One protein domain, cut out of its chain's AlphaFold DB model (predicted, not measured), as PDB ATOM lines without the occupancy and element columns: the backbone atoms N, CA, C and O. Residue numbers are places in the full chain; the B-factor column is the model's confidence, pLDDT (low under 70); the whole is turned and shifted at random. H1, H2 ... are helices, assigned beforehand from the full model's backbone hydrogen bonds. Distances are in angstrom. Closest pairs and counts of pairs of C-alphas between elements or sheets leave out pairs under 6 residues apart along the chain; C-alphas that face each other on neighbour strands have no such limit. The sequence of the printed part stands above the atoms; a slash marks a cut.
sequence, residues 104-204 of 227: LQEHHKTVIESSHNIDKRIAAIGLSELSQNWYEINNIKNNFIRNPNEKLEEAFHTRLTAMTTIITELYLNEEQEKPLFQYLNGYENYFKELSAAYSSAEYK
ATOM      1  N   LEU A 104      59.190  19.904 -11.029       93.25
ATOM      2  CA  LEU A 104      59.062  21.268 -10.507       93.25
ATOM      3  C   LEU A 104      59.323  22.331 -11.582       93.25
ATOM      4  O   LEU A 104      58.567  23.294 -11.679       93.25
ATOM      5  N   GLN A 105      60.348  22.141 -12.420       94.62
ATOM      6  CA  GLN A 105      60.657  23.076 -13.505       94.62
ATOM      7  C   GLN A 105      59.561  23.133 -14.566       94.62
ATOM      8  O   GLN A 105      59.224  24.218 -15.041       94.62
ATOM      9  N   GLU A 106      59.026  21.975 -14.947       93.38
ATOM     10  CA  GLU A 106      57.942  21.866 -15.919       93.38
ATOM     11  C   GLU A 106      56.705  22.602 -15.400       93.38
ATOM     12  O   GLU A 106      56.242  23.542 -16.040       93.38
ATOM     13  N   HIS A 107      56.240  22.272 -14.192       93.81
ATOM     14  CA  HIS A 107      55.073  22.927 -13.598       93.81
ATOM     15  C   HIS A 107      55.300  24.428 -13.366       93.81
ATOM     16  O   HIS A 107      54.398  25.228 -13.609       93.81
ATOM     17  N   HIS A 108      56.504  24.836 -12.953       91.62
ATOM     18  CA  HIS A 108      56.861  26.249 -12.808       91.62
ATOM     19  C   HIS A 108      56.742  27.004 -14.140       91.62
ATOM     20  O   HIS A 108      56.164  28.092 -14.179       91.62
ATOM     21  N   LYS A 109      57.253  26.431 -15.239       90.81
ATOM     22  CA  LYS A 109      57.116  27.015 -16.582       90.81
ATOM     23  C   LYS A 109      55.658  27.081 -17.016       90.81
ATOM     24  O   LYS A 109      55.220  28.159 -17.396       90.81
ATOM     25  N   THR A 110      54.899  25.996 -16.859       87.12
ATOM     26  CA  THR A 110      53.468  25.952 -17.195       87.12
ATOM     27  C   THR A 110      52.686  27.050 -16.479       87.12
ATOM     28  O   THR A 110      51.888  27.747 -17.105       87.12
ATOM     29  N   VAL A 111      52.939  27.253 -15.182       87.25
ATOM     30  CA  VAL A 111      52.311  28.331 -14.404       87.25
ATOM     31  C   VAL A 111      52.706  29.705 -14.944       87.25
ATOM     32  O   VAL A 111      51.828  30.534 -15.155       87.25
ATOM     33  N   ILE A 112      53.993  29.960 -15.204       84.62
ATOM     34  CA  ILE A 112      54.447  31.259 -15.730       84.62
ATOM     35  C   ILE A 112      53.867  31.534 -17.119       84.62
ATOM     36  O   ILE A 112      53.320  32.612 -17.345       84.62
ATOM     37  N   GLU A 113      53.948  30.577 -18.034       81.00
ATOM     38  CA  GLU A 113      53.441  30.708 -19.403       81.00
ATOM     39  C   GLU A 113      51.923  30.940 -19.410       81.00
ATOM     40  O   GLU A 113      51.418  31.768 -20.168       81.00
ATOM     41  N   SER A 114      51.203  30.292 -18.492       76.31
ATOM     42  CA  SER A 114      49.750  30.442 -18.361       76.31
ATOM     43  C   SER A 114      49.336  31.671 -17.530       76.31
ATOM     44  O   SER A 114      48.166  32.061 -17.550       76.31
ATOM     45  N   SER A 115      50.272  32.316 -16.818       77.38
ATOM     46  CA  SER A 115      49.977  33.411 -15.874       77.38
ATOM     47  C   SER A 115      49.565  34.709 -16.557       77.38
ATOM     48  O   SER A 115      48.803  35.488 -15.991       77.38
ATOM     49  N   HIS A 116      49.993  34.939 -17.803       67.31
ATOM     50  CA  HIS A 116      49.789  36.228 -18.472       67.31
ATOM     51  C   HIS A 116      48.307  36.570 -18.729       67.31
ATOM     52  O   HIS A 116      47.966  37.722 -19.010       67.31
ATOM     53  N   ASN A 117      47.414  35.583 -18.613       81.62
ATOM     54  CA  ASN A 117      45.986  35.755 -18.859       81.62
ATOM     55  C   ASN A 117      45.104  35.515 -17.631       81.62
ATOM     56  O   ASN A 117      43.923  35.853 -17.696       81.62
ATOM     57  N   ILE A 118      45.626  34.968 -16.527       89.12
ATOM     58  CA  ILE A 118      44.773  34.629 -15.379       89.12
ATOM     59  C   ILE A 118      44.252  35.882 -14.672       89.12
ATOM     60  O   ILE A 118      43.052  35.979 -14.433       89.12
ATOM     61  N   ASP A 119      45.108  36.888 -14.463       87.81
ATOM     62  CA  ASP A 119      44.724  38.161 -13.837       87.81
ATOM     63  C   ASP A 119      43.603  38.847 -14.626       87.81
ATOM     64  O   ASP A 119      42.615  39.306 -14.059       87.81
ATOM     65  N   LYS A 120      43.727  38.860 -15.961       89.38
ATOM     66  CA  LYS A 120      42.719  39.433 -16.864       89.38
ATOM     67  C   LYS A 120      41.411  38.653 -16.818       89.38
ATOM     68  O   LYS A 120      40.351  39.266 -16.809       89.38
ATOM     69  N   ARG A 121      41.474  37.318 -16.792       90.88
ATOM     70  CA  ARG A 121      40.284  36.453 -16.724       90.88
ATOM     71  C   ARG A 121      39.550  36.618 -15.397       90.88
ATOM     72  O   ARG A 121      38.336  36.770 -15.404       90.88
ATOM     73  N   ILE A 122      40.283  36.664 -14.287       91.50
ATOM     74  CA  ILE A 122      39.720  36.905 -12.955       91.50
ATOM     75  C   ILE A 122      39.109  38.307 -12.866       91.50
ATOM     76  O   ILE A 122      37.985  38.453 -12.393       91.50
ATOM     77  N   ALA A 123      39.792  39.328 -13.389       88.75
ATOM     78  CA  ALA A 123      39.258  40.686 -13.433       88.75
ATOM     79  C   ALA A 123      38.001  40.798 -14.315       88.75
ATOM     80  O   ALA A 123      37.062  41.501 -13.948       88.75
ATOM     81  N   ALA A 124      37.952  40.088 -15.447       90.25
ATOM     82  CA  ALA A 124      36.820  40.111 -16.376       90.25
ATOM     83  C   ALA A 124      35.528  39.516 -15.791       90.25
ATOM     84  O   ALA A 124      34.445  39.876 -16.242       90.25
ATOM     85  N   ILE A 125      35.628  38.647 -14.779       91.75
ATOM     86  CA  ILE A 125      34.465  38.136 -14.035       91.75
ATOM     87  C   ILE A 125      33.805  39.254 -13.214       91.75
ATOM     88  O   ILE A 125      32.605  39.213 -12.963       91.75
ATOM     89  N   GLY A 126      34.573  40.265 -12.789       89.00
ATOM     90  CA  GLY A 126      34.057  41.408 -12.032       89.00
ATOM     91  C   GLY A 126      33.721  41.113 -10.565       89.00
ATOM     92  O   GLY A 126      33.232  42.001  -9.870       89.00
ATOM     93  N   LEU A 127      34.006  39.904 -10.066       92.69
ATOM     94  CA  LEU A 127      33.803  39.542  -8.664       92.69
ATOM     95  C   LEU A 127      35.037  39.913  -7.825       92.69
ATOM     96  O   LEU A 127      36.116  39.326  -7.966       92.69
ATOM     97  N   SER A 128      34.869  40.881  -6.921       90.75
ATOM     98  CA  SER A 128      35.944  41.371  -6.045       90.75
ATOM     99  C   SER A 128      36.529  40.270  -5.158       90.75
ATOM    100  O   SER A 128      37.746  40.197  -4.997       90.75
ATOM    101  N   GLU A 129      35.684  39.375  -4.646       92.00
ATOM    102  CA  GLU A 129      36.092  38.251  -3.804       92.00
ATOM    103  C   GLU A 129      37.056  37.298  -4.526       92.00
ATOM    104  O   GLU A 129      38.058  36.870  -3.950       92.00
ATOM    105  N   LEU A 130      36.813  37.009  -5.808       92.00
ATOM    106  CA  LEU A 130      37.693  36.149  -6.600       92.00
ATOM    107  C   LEU A 130      39.060  36.808  -6.831       92.00
ATOM    108  O   LEU A 130      40.099  36.160  -6.697       92.00
ATOM    109  N   SER A 131      39.066  38.116  -7.106       92.38
ATOM    110  CA  SER A 131      40.298  38.902  -7.251       92.38
ATOM    111  C   SER A 131      41.100  38.951  -5.948       92.38
ATOM    112  O   SER A 131      42.324  38.804  -5.959       92.38
ATOM    113  N   GLN A 132      40.418  39.107  -4.810       92.88
ATOM    114  CA  GLN A 132      41.053  39.102  -3.496       92.88
ATOM    115  C   GLN A 132      41.660  37.733  -3.169       92.88
ATOM    116  O   GLN A 132      42.831  37.664  -2.797       92.88
ATOM    117  N   ASN A 133      40.910  36.643  -3.353       93.19
ATOM    118  CA  ASN A 133      41.431  35.294  -3.115       93.19
ATOM    119  C   ASN A 133      42.638  34.985  -4.015       93.19
ATOM    120  O   ASN A 133      43.619  34.400  -3.550       93.19
ATOM    121  N   TRP A 134      42.619  35.446  -5.268       93.06
ATOM    122  CA  TRP A 134      43.747  35.302  -6.186       93.06
ATOM    123  C   TRP A 134      44.998  36.074  -5.744       93.06
ATOM    124  O   TRP A 134      46.126  35.572  -5.805       93.06
ATOM    125  N   TYR A 135      44.827  37.295  -5.246       92.62
ATOM    126  CA  TYR A 135      45.930  38.053  -4.663       92.62
ATOM    127  C   TYR A 135      46.498  37.351  -3.418       92.62
ATOM    128  O   TYR A 135      47.716  37.202  -3.268       92.62
ATOM    129  N   GLU A 136      45.624  36.860  -2.539       94.88
ATOM    130  CA  GLU A 136      46.014  36.175  -1.309       94.88
ATOM    131  C   GLU A 136      46.756  34.859  -1.575       94.88
ATOM    132  O   GLU A 136      47.815  34.636  -0.983       94.88
ATOM    133  N   ILE A 137      46.282  34.018  -2.502       94.44
ATOM    134  CA  ILE A 137      46.953  32.749  -2.825       94.44
ATOM    135  C   ILE A 137      48.348  32.979  -3.431       94.44
ATOM    136  O   ILE A 137      49.297  32.254  -3.120       94.44
ATOM    137  N   ASN A 138      48.528  34.036  -4.232       92.44
ATOM    138  CA  ASN A 138      49.846  34.435  -4.732       92.44
ATOM    139  C   ASN A 138      50.780  34.888  -3.612       92.44
ATOM    140  O   ASN A 138      51.955  34.507  -3.593       92.44
ATOM    141  N   ASN A 139      50.265  35.666  -2.659       95.50
ATOM    142  CA  ASN A 139      51.030  36.085  -1.491       95.50
ATOM    143  C   ASN A 139      51.442  34.902  -0.620       95.50
ATOM    144  O   ASN A 139      52.601  34.832  -0.209       95.50
ATOM    145  N   ILE A 140      50.537  33.951  -0.385       96.50
ATOM    146  CA  ILE A 140      50.836  32.723   0.355       96.50
ATOM    147  C   ILE A 140      51.956  31.948  -0.340       96.50
ATOM    148  O   ILE A 140      52.970  31.663   0.294       96.50
ATOM    149  N   LYS A 141      51.847  31.700  -1.653       93.81
ATOM    150  CA  LYS A 141      52.893  31.016  -2.433       93.81
ATOM    151  C   LYS A 141      54.236  31.741  -2.372       93.81
ATOM    152  O   LYS A 141      55.273  31.122  -2.138       93.81
ATOM    153  N   ASN A 142      54.243  33.063  -2.542       92.38
ATOM    154  CA  ASN A 142      55.472  33.856  -2.478       92.38
ATOM    155  C   ASN A 142      56.105  33.815  -1.076       92.38
ATOM    156  O   ASN A 142      57.330  33.747  -0.950       92.38
ATOM    157  N   ASN A 143      55.286  33.825  -0.024       94.50
ATOM    158  CA  ASN A 143      55.749  33.681   1.353       94.50
ATOM    159  C   ASN A 143      56.257  32.267   1.640       94.50
ATOM    160  O   ASN A 143      57.283  32.133   2.303       94.50
ATOM    161  N   PHE A 144      55.618  31.235   1.087       94.12
ATOM    162  CA  PHE A 144      56.057  29.847   1.212       94.12
ATOM    163  C   PHE A 144      57.443  29.651   0.588       94.12
ATOM    164  O   PHE A 144      58.341  29.127   1.238       94.12
ATOM    165  N   ILE A 145      57.679  30.197  -0.611       90.50
ATOM    166  CA  ILE A 145      59.003  30.183  -1.260       90.50
ATOM    167  C   ILE A 145      60.080  30.856  -0.391       90.50
ATOM    168  O   ILE A 145      61.244  30.455  -0.419       90.50
ATOM    169  N   ARG A 146      59.720  31.905   0.360       88.50
ATOM    170  CA  ARG A 146      60.657  32.681   1.194       88.50
ATOM    171  C   ARG A 146      60.914  32.052   2.562       88.50
ATOM    172  O   ARG A 146      62.033  32.149   3.060       88.50
ATOM    173  N   ASN A 147      59.884  31.497   3.189       90.38
ATOM    174  CA  ASN A 147      59.913  30.980   4.554       90.38
ATOM    175  C   ASN A 147      58.931  29.802   4.683       90.38
ATOM    176  O   ASN A 147      57.849  29.961   5.260       90.38
ATOM    177  N   PRO A 148      59.284  28.628   4.145       91.88
ATOM    178  CA  PRO A 148      58.355  27.511   4.049       91.88
ATOM    179  C   PRO A 148      57.978  26.967   5.427       91.88
ATOM    180  O   PRO A 148      58.793  26.949   6.359       91.88
ATOM    181  N   ASN A 149      56.705  26.608   5.578       93.62
ATOM    182  CA  ASN A 149      56.129  26.015   6.780       93.62
ATOM    183  C   ASN A 149      54.730  25.451   6.481       93.62
ATOM    184  O   ASN A 149      54.063  25.923   5.561       93.62
ATOM    185  N   GLU A 150      54.286  24.510   7.314       93.44
ATOM    186  CA  GLU A 150      53.004  23.796   7.178       93.44
ATOM    187  C   GLU A 150      51.795  24.740   7.204       93.44
ATOM    188  O   GLU A 150      50.864  24.585   6.424       93.44
ATOM    189  N   LYS A 151      51.836  25.799   8.026       95.88
ATOM    190  CA  LYS A 151      50.740  26.778   8.103       95.88
ATOM    191  C   LYS A 151      50.492  27.482   6.763       95.88
ATOM    192  O   LYS A 151      49.352  27.774   6.421       95.88
ATOM    193  N   LEU A 152      51.548  27.802   6.015       96.06
ATOM    194  CA  LEU A 152      51.414  28.418   4.691       96.06
ATOM    195  C   LEU A 152      50.930  27.420   3.633       96.06
ATOM    196  O   LEU A 152      50.230  27.825   2.712       96.06
ATOM    197  N   GLU A 153      51.282  26.145   3.766       94.94
ATOM    198  CA  GLU A 153      50.776  25.068   2.910       94.94
ATOM    199  C   GLU A 153      49.269  24.854   3.117       94.94
ATOM    200  O   GLU A 153      48.498  24.917   2.160       94.94
ATOM    201  N   GLU A 154      48.819  24.732   4.366       96.06
ATOM    202  CA  GLU A 154      47.394  24.628   4.706       96.06
ATOM    203  C   GLU A 154      46.603  25.861   4.237       96.06
ATOM    204  O   GLU A 154      45.527  25.743   3.639       96.06
ATOM    205  N   ALA A 155      47.163  27.061   4.439       97.00
ATOM    206  CA  ALA A 155      46.556  28.301   3.966       97.00
ATOM    207  C   ALA A 155      46.429  28.335   2.435       97.00
ATOM    208  O   ALA A 155      45.422  28.823   1.918       97.00
ATOM    209  N   PHE A 156      47.419  27.807   1.704       97.19
ATOM    210  CA  PHE A 156      47.362  27.716   0.246       97.19
ATOM    211  C   PHE A 156      46.212  26.813  -0.197       97.19
ATOM    212  O   PHE A 156      45.385  27.245  -0.997       97.19
ATOM    213  N   HIS A 157      46.113  25.602   0.358       95.56
ATOM    214  CA  HIS A 157      45.049  24.653   0.013       95.56
ATOM    215  C   HIS A 157      43.656  25.188   0.349       95.56
ATOM    216  O   HIS A 157      42.731  25.062  -0.457       95.56
ATOM    217  N   THR A 158      43.517  25.855   1.497       95.94
ATOM    218  CA  THR A 158      42.262  26.497   1.905       95.94
ATOM    219  C   THR A 158      41.845  27.573   0.903       95.94
ATOM    220  O   THR A 158      40.698  27.598   0.456       95.94
ATOM    221  N   ARG A 159      42.778  28.447   0.498       95.75
ATOM    222  CA  ARG A 159      42.494  29.512  -0.479       95.75
ATOM    223  C   ARG A 159      42.238  28.981  -1.881       95.75
ATOM    224  O   ARG A 159      41.338  29.484  -2.546       95.75
ATOM    225  N   LEU A 160      42.973  27.960  -2.311       96.12
ATOM    226  CA  LEU A 160      42.736  27.311  -3.595       96.12
ATOM    227  C   LEU A 160      41.333  26.700  -3.646       96.12
ATOM    228  O   LEU A 160      40.598  26.948  -4.595       96.12
ATOM    229  N   THR A 161      40.944  25.973  -2.596       95.38
ATOM    230  CA  THR A 161      39.605  25.378  -2.479       95.38
ATOM    231  C   THR A 161      38.523  26.449  -2.537       95.38
ATOM    232  O   THR A 161      37.584  26.319  -3.314       95.38
ATOM    233  N   ALA A 162      38.685  27.544  -1.787       94.06
ATOM    234  CA  ALA A 162      37.739  28.656  -1.810       94.06
ATOM    235  C   ALA A 162      37.590  29.262  -3.217       94.06
ATOM    236  O   ALA A 162      36.470  29.485  -3.671       94.06
ATOM    237  N   MET A 163      38.697  29.472  -3.941       94.69
ATOM    238  CA  MET A 163      38.644  29.945  -5.330       94.69
ATOM    239  C   MET A 163      37.907  28.972  -6.247       94.69
ATOM    240  O   MET A 163      37.075  29.402  -7.042       94.69
ATOM    241  N   THR A 164      38.203  27.677  -6.137       95.12
ATOM    242  CA  THR A 164      37.549  26.631  -6.927       95.12
ATOM    243  C   THR A 164      36.043  26.614  -6.673       95.12
ATOM    244  O   THR A 164      35.270  26.580  -7.631       95.12
ATOM    245  N   THR A 165      35.617  26.712  -5.409       95.06
ATOM    246  CA  THR A 165      34.199  26.793  -5.031       95.06
ATOM    247  C   THR A 165      33.532  28.024  -5.635       95.06
ATOM    248  O   THR A 165      32.528  27.877  -6.324       95.06
ATOM    249  N   ILE A 166      34.126  29.212  -5.479       94.44
ATOM    250  CA  ILE A 166      33.581  30.458  -6.044       94.44
ATOM    251  C   ILE A 166      33.419  30.345  -7.563       94.44
ATOM    252  O   ILE A 166      32.371  30.692  -8.095       94.44
ATOM    253  N   ILE A 167      34.439  29.854  -8.277       94.38
ATOM    254  CA  ILE A 167      34.373  29.705  -9.741       94.38
ATOM    255  C   ILE A 167      33.250  28.744 -10.140       94.38
ATOM    256  O   ILE A 167      32.493  29.056 -11.054       94.38
ATOM    257  N   THR A 168      33.112  27.624  -9.426       93.62
ATOM    258  CA  THR A 168      32.049  26.637  -9.673       93.62
ATOM    259  C   THR A 168      30.659  27.245  -9.450       93.62
ATOM    260  O   THR A 168      29.744  27.035 -10.242       93.62
ATOM    261  N   GLU A 169      30.488  28.034  -8.387       94.50
ATOM    262  CA  GLU A 169      29.209  28.655  -8.016       94.50
ATOM    263  C   GLU A 169      28.818  29.843  -8.905       94.50
ATOM    264  O   GLU A 169      27.663  30.272  -8.892       94.50
ATOM    265  N   LEU A 170      29.750  30.368  -9.704       93.50
ATOM    266  CA  LEU A 170      29.470  31.421 -10.676       93.50
ATOM    267  C   LEU A 170      28.756  30.911 -11.934       93.50
ATOM    268  O   LEU A 170      28.272  31.738 -12.708       93.50
ATOM    269  N   TYR A 171      28.682  29.589 -12.146       91.25
ATOM    270  CA  TYR A 171      28.066  28.968 -13.328       91.25
ATOM    271  C   TYR A 171      28.526  29.623 -14.643       91.25
ATOM    272  O   TYR A 171      27.723  29.931 -15.529       91.25
ATOM    273  N   LEU A 172      29.832  29.888 -14.743       92.12
ATOM    274  CA  LEU A 172      30.440  30.473 -15.935       92.12
ATOM    275  C   LEU A 172      30.272  29.525 -17.131       92.12
ATOM    276  O   LEU A 172      30.146  28.312 -16.981       92.12
ATOM    277  N   ASN A 173      30.297  30.069 -18.347       92.12
ATOM    278  CA  ASN A 173      30.308  29.217 -19.537       92.12
ATOM    279  C   ASN A 173      31.656  28.476 -19.679       92.12
ATOM    280  O   ASN A 173      32.672  28.904 -19.127       92.12
ATOM    281  N   GLU A 174      31.690  27.383 -20.454       91.25
ATOM    282  CA  GLU A 174      32.898  26.549 -20.594       91.25
ATOM    283  C   GLU A 174      34.115  27.356 -21.095       91.25
ATOM    284  O   GLU A 174      35.240  27.131 -20.648       91.25
ATOM    285  N   GLU A 175      33.904  28.334 -21.983       90.12
ATOM    286  CA  GLU A 175      34.971  29.182 -22.534       90.12
ATOM    287  C   GLU A 175      35.651  30.072 -21.477       90.12
ATOM    288  O   GLU A 175      36.841  30.394 -21.591       90.12
ATOM    289  N   GLN A 176      34.905  30.471 -20.447       89.56
ATOM    290  CA  GLN A 176      35.402  31.248 -19.313       89.56
ATOM    291  C   GLN A 176      35.951  30.343 -18.209       89.56
ATOM    292  O   GLN A 176      37.036  30.608 -17.694       89.56
ATOM    293  N   GLU A 177      35.229  29.276 -17.876       91.62
ATOM    294  CA  GLU A 177      35.504  28.402 -16.738       91.62
ATOM    295  C   GLU A 177      36.729  27.506 -16.962       91.62
ATOM    296  O   GLU A 177      37.655  27.465 -16.146       91.62
ATOM    297  N   LYS A 178      36.782  26.812 -18.101       91.31
ATOM    298  CA  LYS A 178      37.803  25.796 -18.378       91.31
ATOM    299  C   LYS A 178      39.228  26.349 -18.310       91.31
ATOM    300  O   LYS A 178      40.066  25.703 -17.677       91.31
ATOM    301  N   PRO A 179      39.545  27.534 -18.870       90.69
ATOM    302  CA  PRO A 179      40.880  28.109 -18.729       90.69
ATOM    303  C   PRO A 179      41.246  28.473 -17.281       90.69
ATOM    304  O   PRO A 179      42.424  28.400 -16.929       90.69
ATOM    305  N   LEU A 180      40.273  28.850 -16.439       92.38
ATOM    306  CA  LEU A 180      40.519  29.138 -15.020       92.38
ATOM    307  C   LEU A 180      40.911  27.861 -14.282       92.38
ATOM    308  O   LEU A 180      41.944  27.838 -13.617       92.38
ATOM    309  N   PHE A 181      40.143  26.780 -14.448       93.00
ATOM    310  CA  PHE A 181      40.462  25.506 -13.803       93.00
ATOM    311  C   PHE A 181      41.737  24.869 -14.340       93.00
ATOM    312  O   PHE A 181      42.523  24.343 -13.559       93.00
ATOM    313  N   GLN A 182      42.007  24.963 -15.645       90.94
ATOM    314  CA  GLN A 182      43.293  24.527 -16.200       90.94
ATOM    315  C   GLN A 182      44.465  25.238 -15.518       90.94
ATOM    316  O   GLN A 182      45.441  24.590 -15.134       90.94
ATOM    317  N   TYR A 183      44.348  26.552 -15.318       92.44
ATOM    318  CA  TYR A 183      45.363  27.321 -14.616       92.44
ATOM    319  C   TYR A 183      45.470  26.925 -13.136       92.44
ATOM    320  O   TYR A 183      46.574  26.655 -12.665       92.44
ATOM    321  N   LEU A 184      44.351  26.857 -12.405       93.62
ATOM    322  CA  LEU A 184      44.343  26.507 -10.980       93.62
ATOM    323  C   LEU A 184      44.895  25.100 -10.726       93.62
ATOM    324  O   LEU A 184      45.702  24.935  -9.817       93.62
ATOM    325  N   ASN A 185      44.566  24.125 -11.575       92.75
ATOM    326  CA  ASN A 185      45.117  22.769 -11.498       92.75
ATOM    327  C   ASN A 185      46.631  22.760 -11.755       92.75
ATOM    328  O   ASN A 185      47.389  22.091 -11.054       92.75
ATOM    329  N   GLY A 186      47.105  23.526 -12.744       92.19
ATOM    330  CA  GLY A 186      48.542  23.703 -12.977       92.19
ATOM    331  C   GLY A 186      49.245  24.354 -11.782       92.19
ATOM    332  O   GLY A 186      50.336  23.938 -11.390       92.19
ATOM    333  N   TYR A 187      48.593  25.340 -11.168       94.06
ATOM    334  CA  TYR A 187      49.099  26.053 -10.003       94.06
ATOM    335  C   TYR A 187      49.147  25.173  -8.749       94.06
ATOM    336  O   TYR A 187      50.129  25.218  -8.005       94.06
ATOM    337  N   GLU A 188      48.142  24.317  -8.559       95.06
ATOM    338  CA  GLU A 188      48.118  23.288  -7.523       95.06
ATOM    339  C   GLU A 188      49.252  22.282  -7.710       95.06
ATOM    340  O   GLU A 188      50.014  22.036  -6.778       95.06
ATOM    341  N   ASN A 189      49.415  21.747  -8.923       93.88
ATOM    342  CA  ASN A 189      50.480  20.796  -9.238       93.88
ATOM    343  C   ASN A 189      51.867  21.398  -8.989       93.88
ATOM    344  O   ASN A 189      52.733  20.741  -8.412       93.88
ATOM    345  N   TYR A 190      52.078  22.660  -9.370       94.00
ATOM    346  CA  TYR A 190      53.307  23.381  -9.051       94.00
ATOM    347  C   TYR A 190      53.535  23.488  -7.537       94.00
ATOM    348  O   TYR A 190      54.619  23.162  -7.051       94.00
ATOM    349  N   PHE A 191      52.523  23.925  -6.784       94.88
ATOM    350  CA  PHE A 191      52.656  24.106  -5.341       94.88
ATOM    351  C   PHE A 191      52.858  22.777  -4.604       94.88
ATOM    352  O   PHE A 191      53.663  22.710  -3.680       94.88
ATOM    353  N   LYS A 192      52.193  21.706  -5.048       93.81
ATOM    354  CA  LYS A 192      52.324  20.356  -4.490       93.81
ATOM    355  C   LYS A 192      53.742  19.808  -4.639       93.81
ATOM    356  O   LYS A 192      54.297  19.314  -3.661       93.81
ATOM    357  N   GLU A 193      54.338  19.933  -5.824       91.88
ATOM    358  CA  GLU A 193      55.741  19.554  -6.058       91.88
ATOM    359  C   GLU A 193      56.682  20.361  -5.153       91.88
ATOM    360  O   GLU A 193      57.539  19.807  -4.460       91.88
ATOM    361  N   LEU A 194      56.487  21.684  -5.107       91.62
ATOM    362  CA  LEU A 194      57.296  22.574  -4.279       91.62
ATOM    363  C   LEU A 194      57.196  22.206  -2.792       91.62
ATOM    364  O   LEU A 194      58.217  22.141  -2.106       91.62
ATOM    365  N   SER A 195      55.983  21.951  -2.303       93.19
ATOM    366  CA  SER A 195      55.736  21.600  -0.909       93.19
ATOM    367  C   SER A 195      56.348  20.253  -0.537       93.19
ATOM    368  O   SER A 195      57.120  20.167   0.422       93.19
ATOM    369  N   ALA A 196      56.102  19.219  -1.349       90.62
ATOM    370  CA  ALA A 196      56.651  17.884  -1.134       90.62
ATOM    371  C   ALA A 196      58.183  17.916  -1.053       90.62
ATOM    372  O   ALA A 196      58.783  17.352  -0.131       90.62
ATOM    373  N   ALA A 197      58.826  18.639  -1.970       87.69
ATOM    374  CA  ALA A 197      60.267  18.787  -1.929       87.69
ATOM    375  C   ALA A 197      60.748  19.583  -0.716       87.69
ATOM    376  O   ALA A 197      61.693  19.156  -0.052       87.69
ATOM    377  N   TYR A 198      60.114  20.709  -0.396       92.56
ATOM    378  CA  TYR A 198      60.539  21.544   0.724       92.56
ATOM    379  C   TYR A 198      60.374  20.856   2.078       92.56
ATOM    380  O   TYR A 198      61.243  20.995   2.942       92.56
ATOM    381  N   SER A 199      59.301  20.086   2.243       91.62
ATOM    382  CA  SER A 199      59.081  19.245   3.414       91.62
ATOM    383  C   SER A 199      60.172  18.173   3.518       91.62
ATOM    384  O   SER A 199      60.833  18.057   4.551       91.62
ATOM    385  N   SER A 200      60.475  17.479   2.412       89.25
ATOM    386  CA  SER A 200      61.517  16.438   2.376       89.25
ATOM    387  C   SER A 200      62.941  16.957   2.610       89.25
ATOM    388  O   SER A 200      63.789  16.235   3.129       89.25
ATOM    389  N   ALA A 201      63.201  18.210   2.235       88.56
ATOM    390  CA  ALA A 201      64.461  18.905   2.467       88.56
ATOM    391  C   ALA A 201      64.567  19.486   3.893       88.56
ATOM    392  O   ALA A 201      65.604  20.048   4.256       88.56
ATOM    393  N   GLU A 202      63.502  19.330   4.687       89.81
ATOM    394  CA  GLU A 202      63.259  19.912   6.000       89.81
ATOM    395  C   GLU A 202      63.232  21.448   5.970       89.81
ATOM    396  O   GLU A 202      64.254  22.118   5.796       89.81
ATOM    397  N   TYR A 203      62.072  22.046   6.260       88.50
ATOM    398  CA  TYR A 203      61.873  23.503   6.230       88.50
ATOM    399  C   TYR A 203      62.946  24.307   6.984       88.50
ATOM    400  O   TYR A 203      63.312  25.410   6.572       88.50
ATOM    401  N   LYS A 204      63.492  23.761   8.078       87.00
ATOM    402  CA  LYS A 204      64.568  24.396   8.855       87.00
ATOM    403  C   LYS A 204      65.862  24.585   8.053       87.00
ATOM    404  O   LYS A 204      66.563  25.567   8.286       87.00
TER     405      LYS A 204
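What this domain is: This is residues 104 to 204 of the 227 residues of an uncharacterized protein of Sulfurimonas sp. UBA12504 (UniProt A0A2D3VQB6). Three long helices, H3, H4 and H5, run up and down side by side as an elongated bundle, with H4 packed on both of the others. H1, a shorter helix, packs on H5 on the side away from H4, and little H2 packs on H3 and H5 near one end of the bundle. The printed part has 101 residues with five named helices, in the order H1, H2, H3, H4, H5, and no named strand; its class is all helix. It is compact, with a radius of gyration of the C-alphas of 13.8 A, and it spans 43 by 25 by 17 A.

How they stand to each other: Start at H1, residues 104 to 115, which touches H5, residues 174 to 200, through residues 183 to 194 of H5 alone. Look there for the closest C-alphas, those of His 107 and Tyr 190, 4.9 A apart; the two helices run opposite ways at a shallow tilt of 31 degrees. Next comes H2, residues 118 to 125, which meets H1 only through their link. H2 touches residues 176 to 183 of H5 alone, with the C-alphas of Ile 118 and Leu 180 closest at 7.0 A, at a steep tilt of 42 degrees. H2 forms a helical hairpin with H3, residues 128 to 146, touching residues 130 to 131 of H3 alone; the closest C-alphas, of Ile 122 and Ser 131, are 6.1 A apart. H3 forms a hairpin with H4, residues 150 to 169, at a shallow tilt of 24 degrees, and the C-alphas of Ile 137 and Phe 156 come closest at 5.9 A. H4 and H5 form another hairpin, at a shallow tilt of 11 degrees; their closest C-alphas, of Glu 153 and Ser 195, are 7.2 A apart. H3 and H5 are close but not clearly touching, with the C-alphas of Lys 141 and Phe 191 closest at 7.5 A. H5 is the hub, touching three helices, while H1 is apart from H3 and H4. In H1, H2, H3 and H4 every O i to N i+4 pair is within hydrogen-bond range; in H5, 21 of 23 are.

Where its parts are: Find C-alpha 104 at (59.062, 21.268, -10.507); from there H1 runs 16.1 A to C-alpha 115. H2 covers 11.0 A, H3 27.2 A and H4 28.6 A from first to last C-alpha. Find C-alpha 174 at (32.898, 26.549, -20.594), where H5 begins; it runs 38.1 A to C-alpha 200 at (61.517, 16.438, 2.376).

The domain as a whole: The two C-alphas farthest apart, those of Asn 173 and Lys 204, are 44.8 A apart. The printed part has no cut, and the four links between the helices are tight. The mean pLDDT of the printed part is 91.7, and residue 116 is the one printed residue under 70.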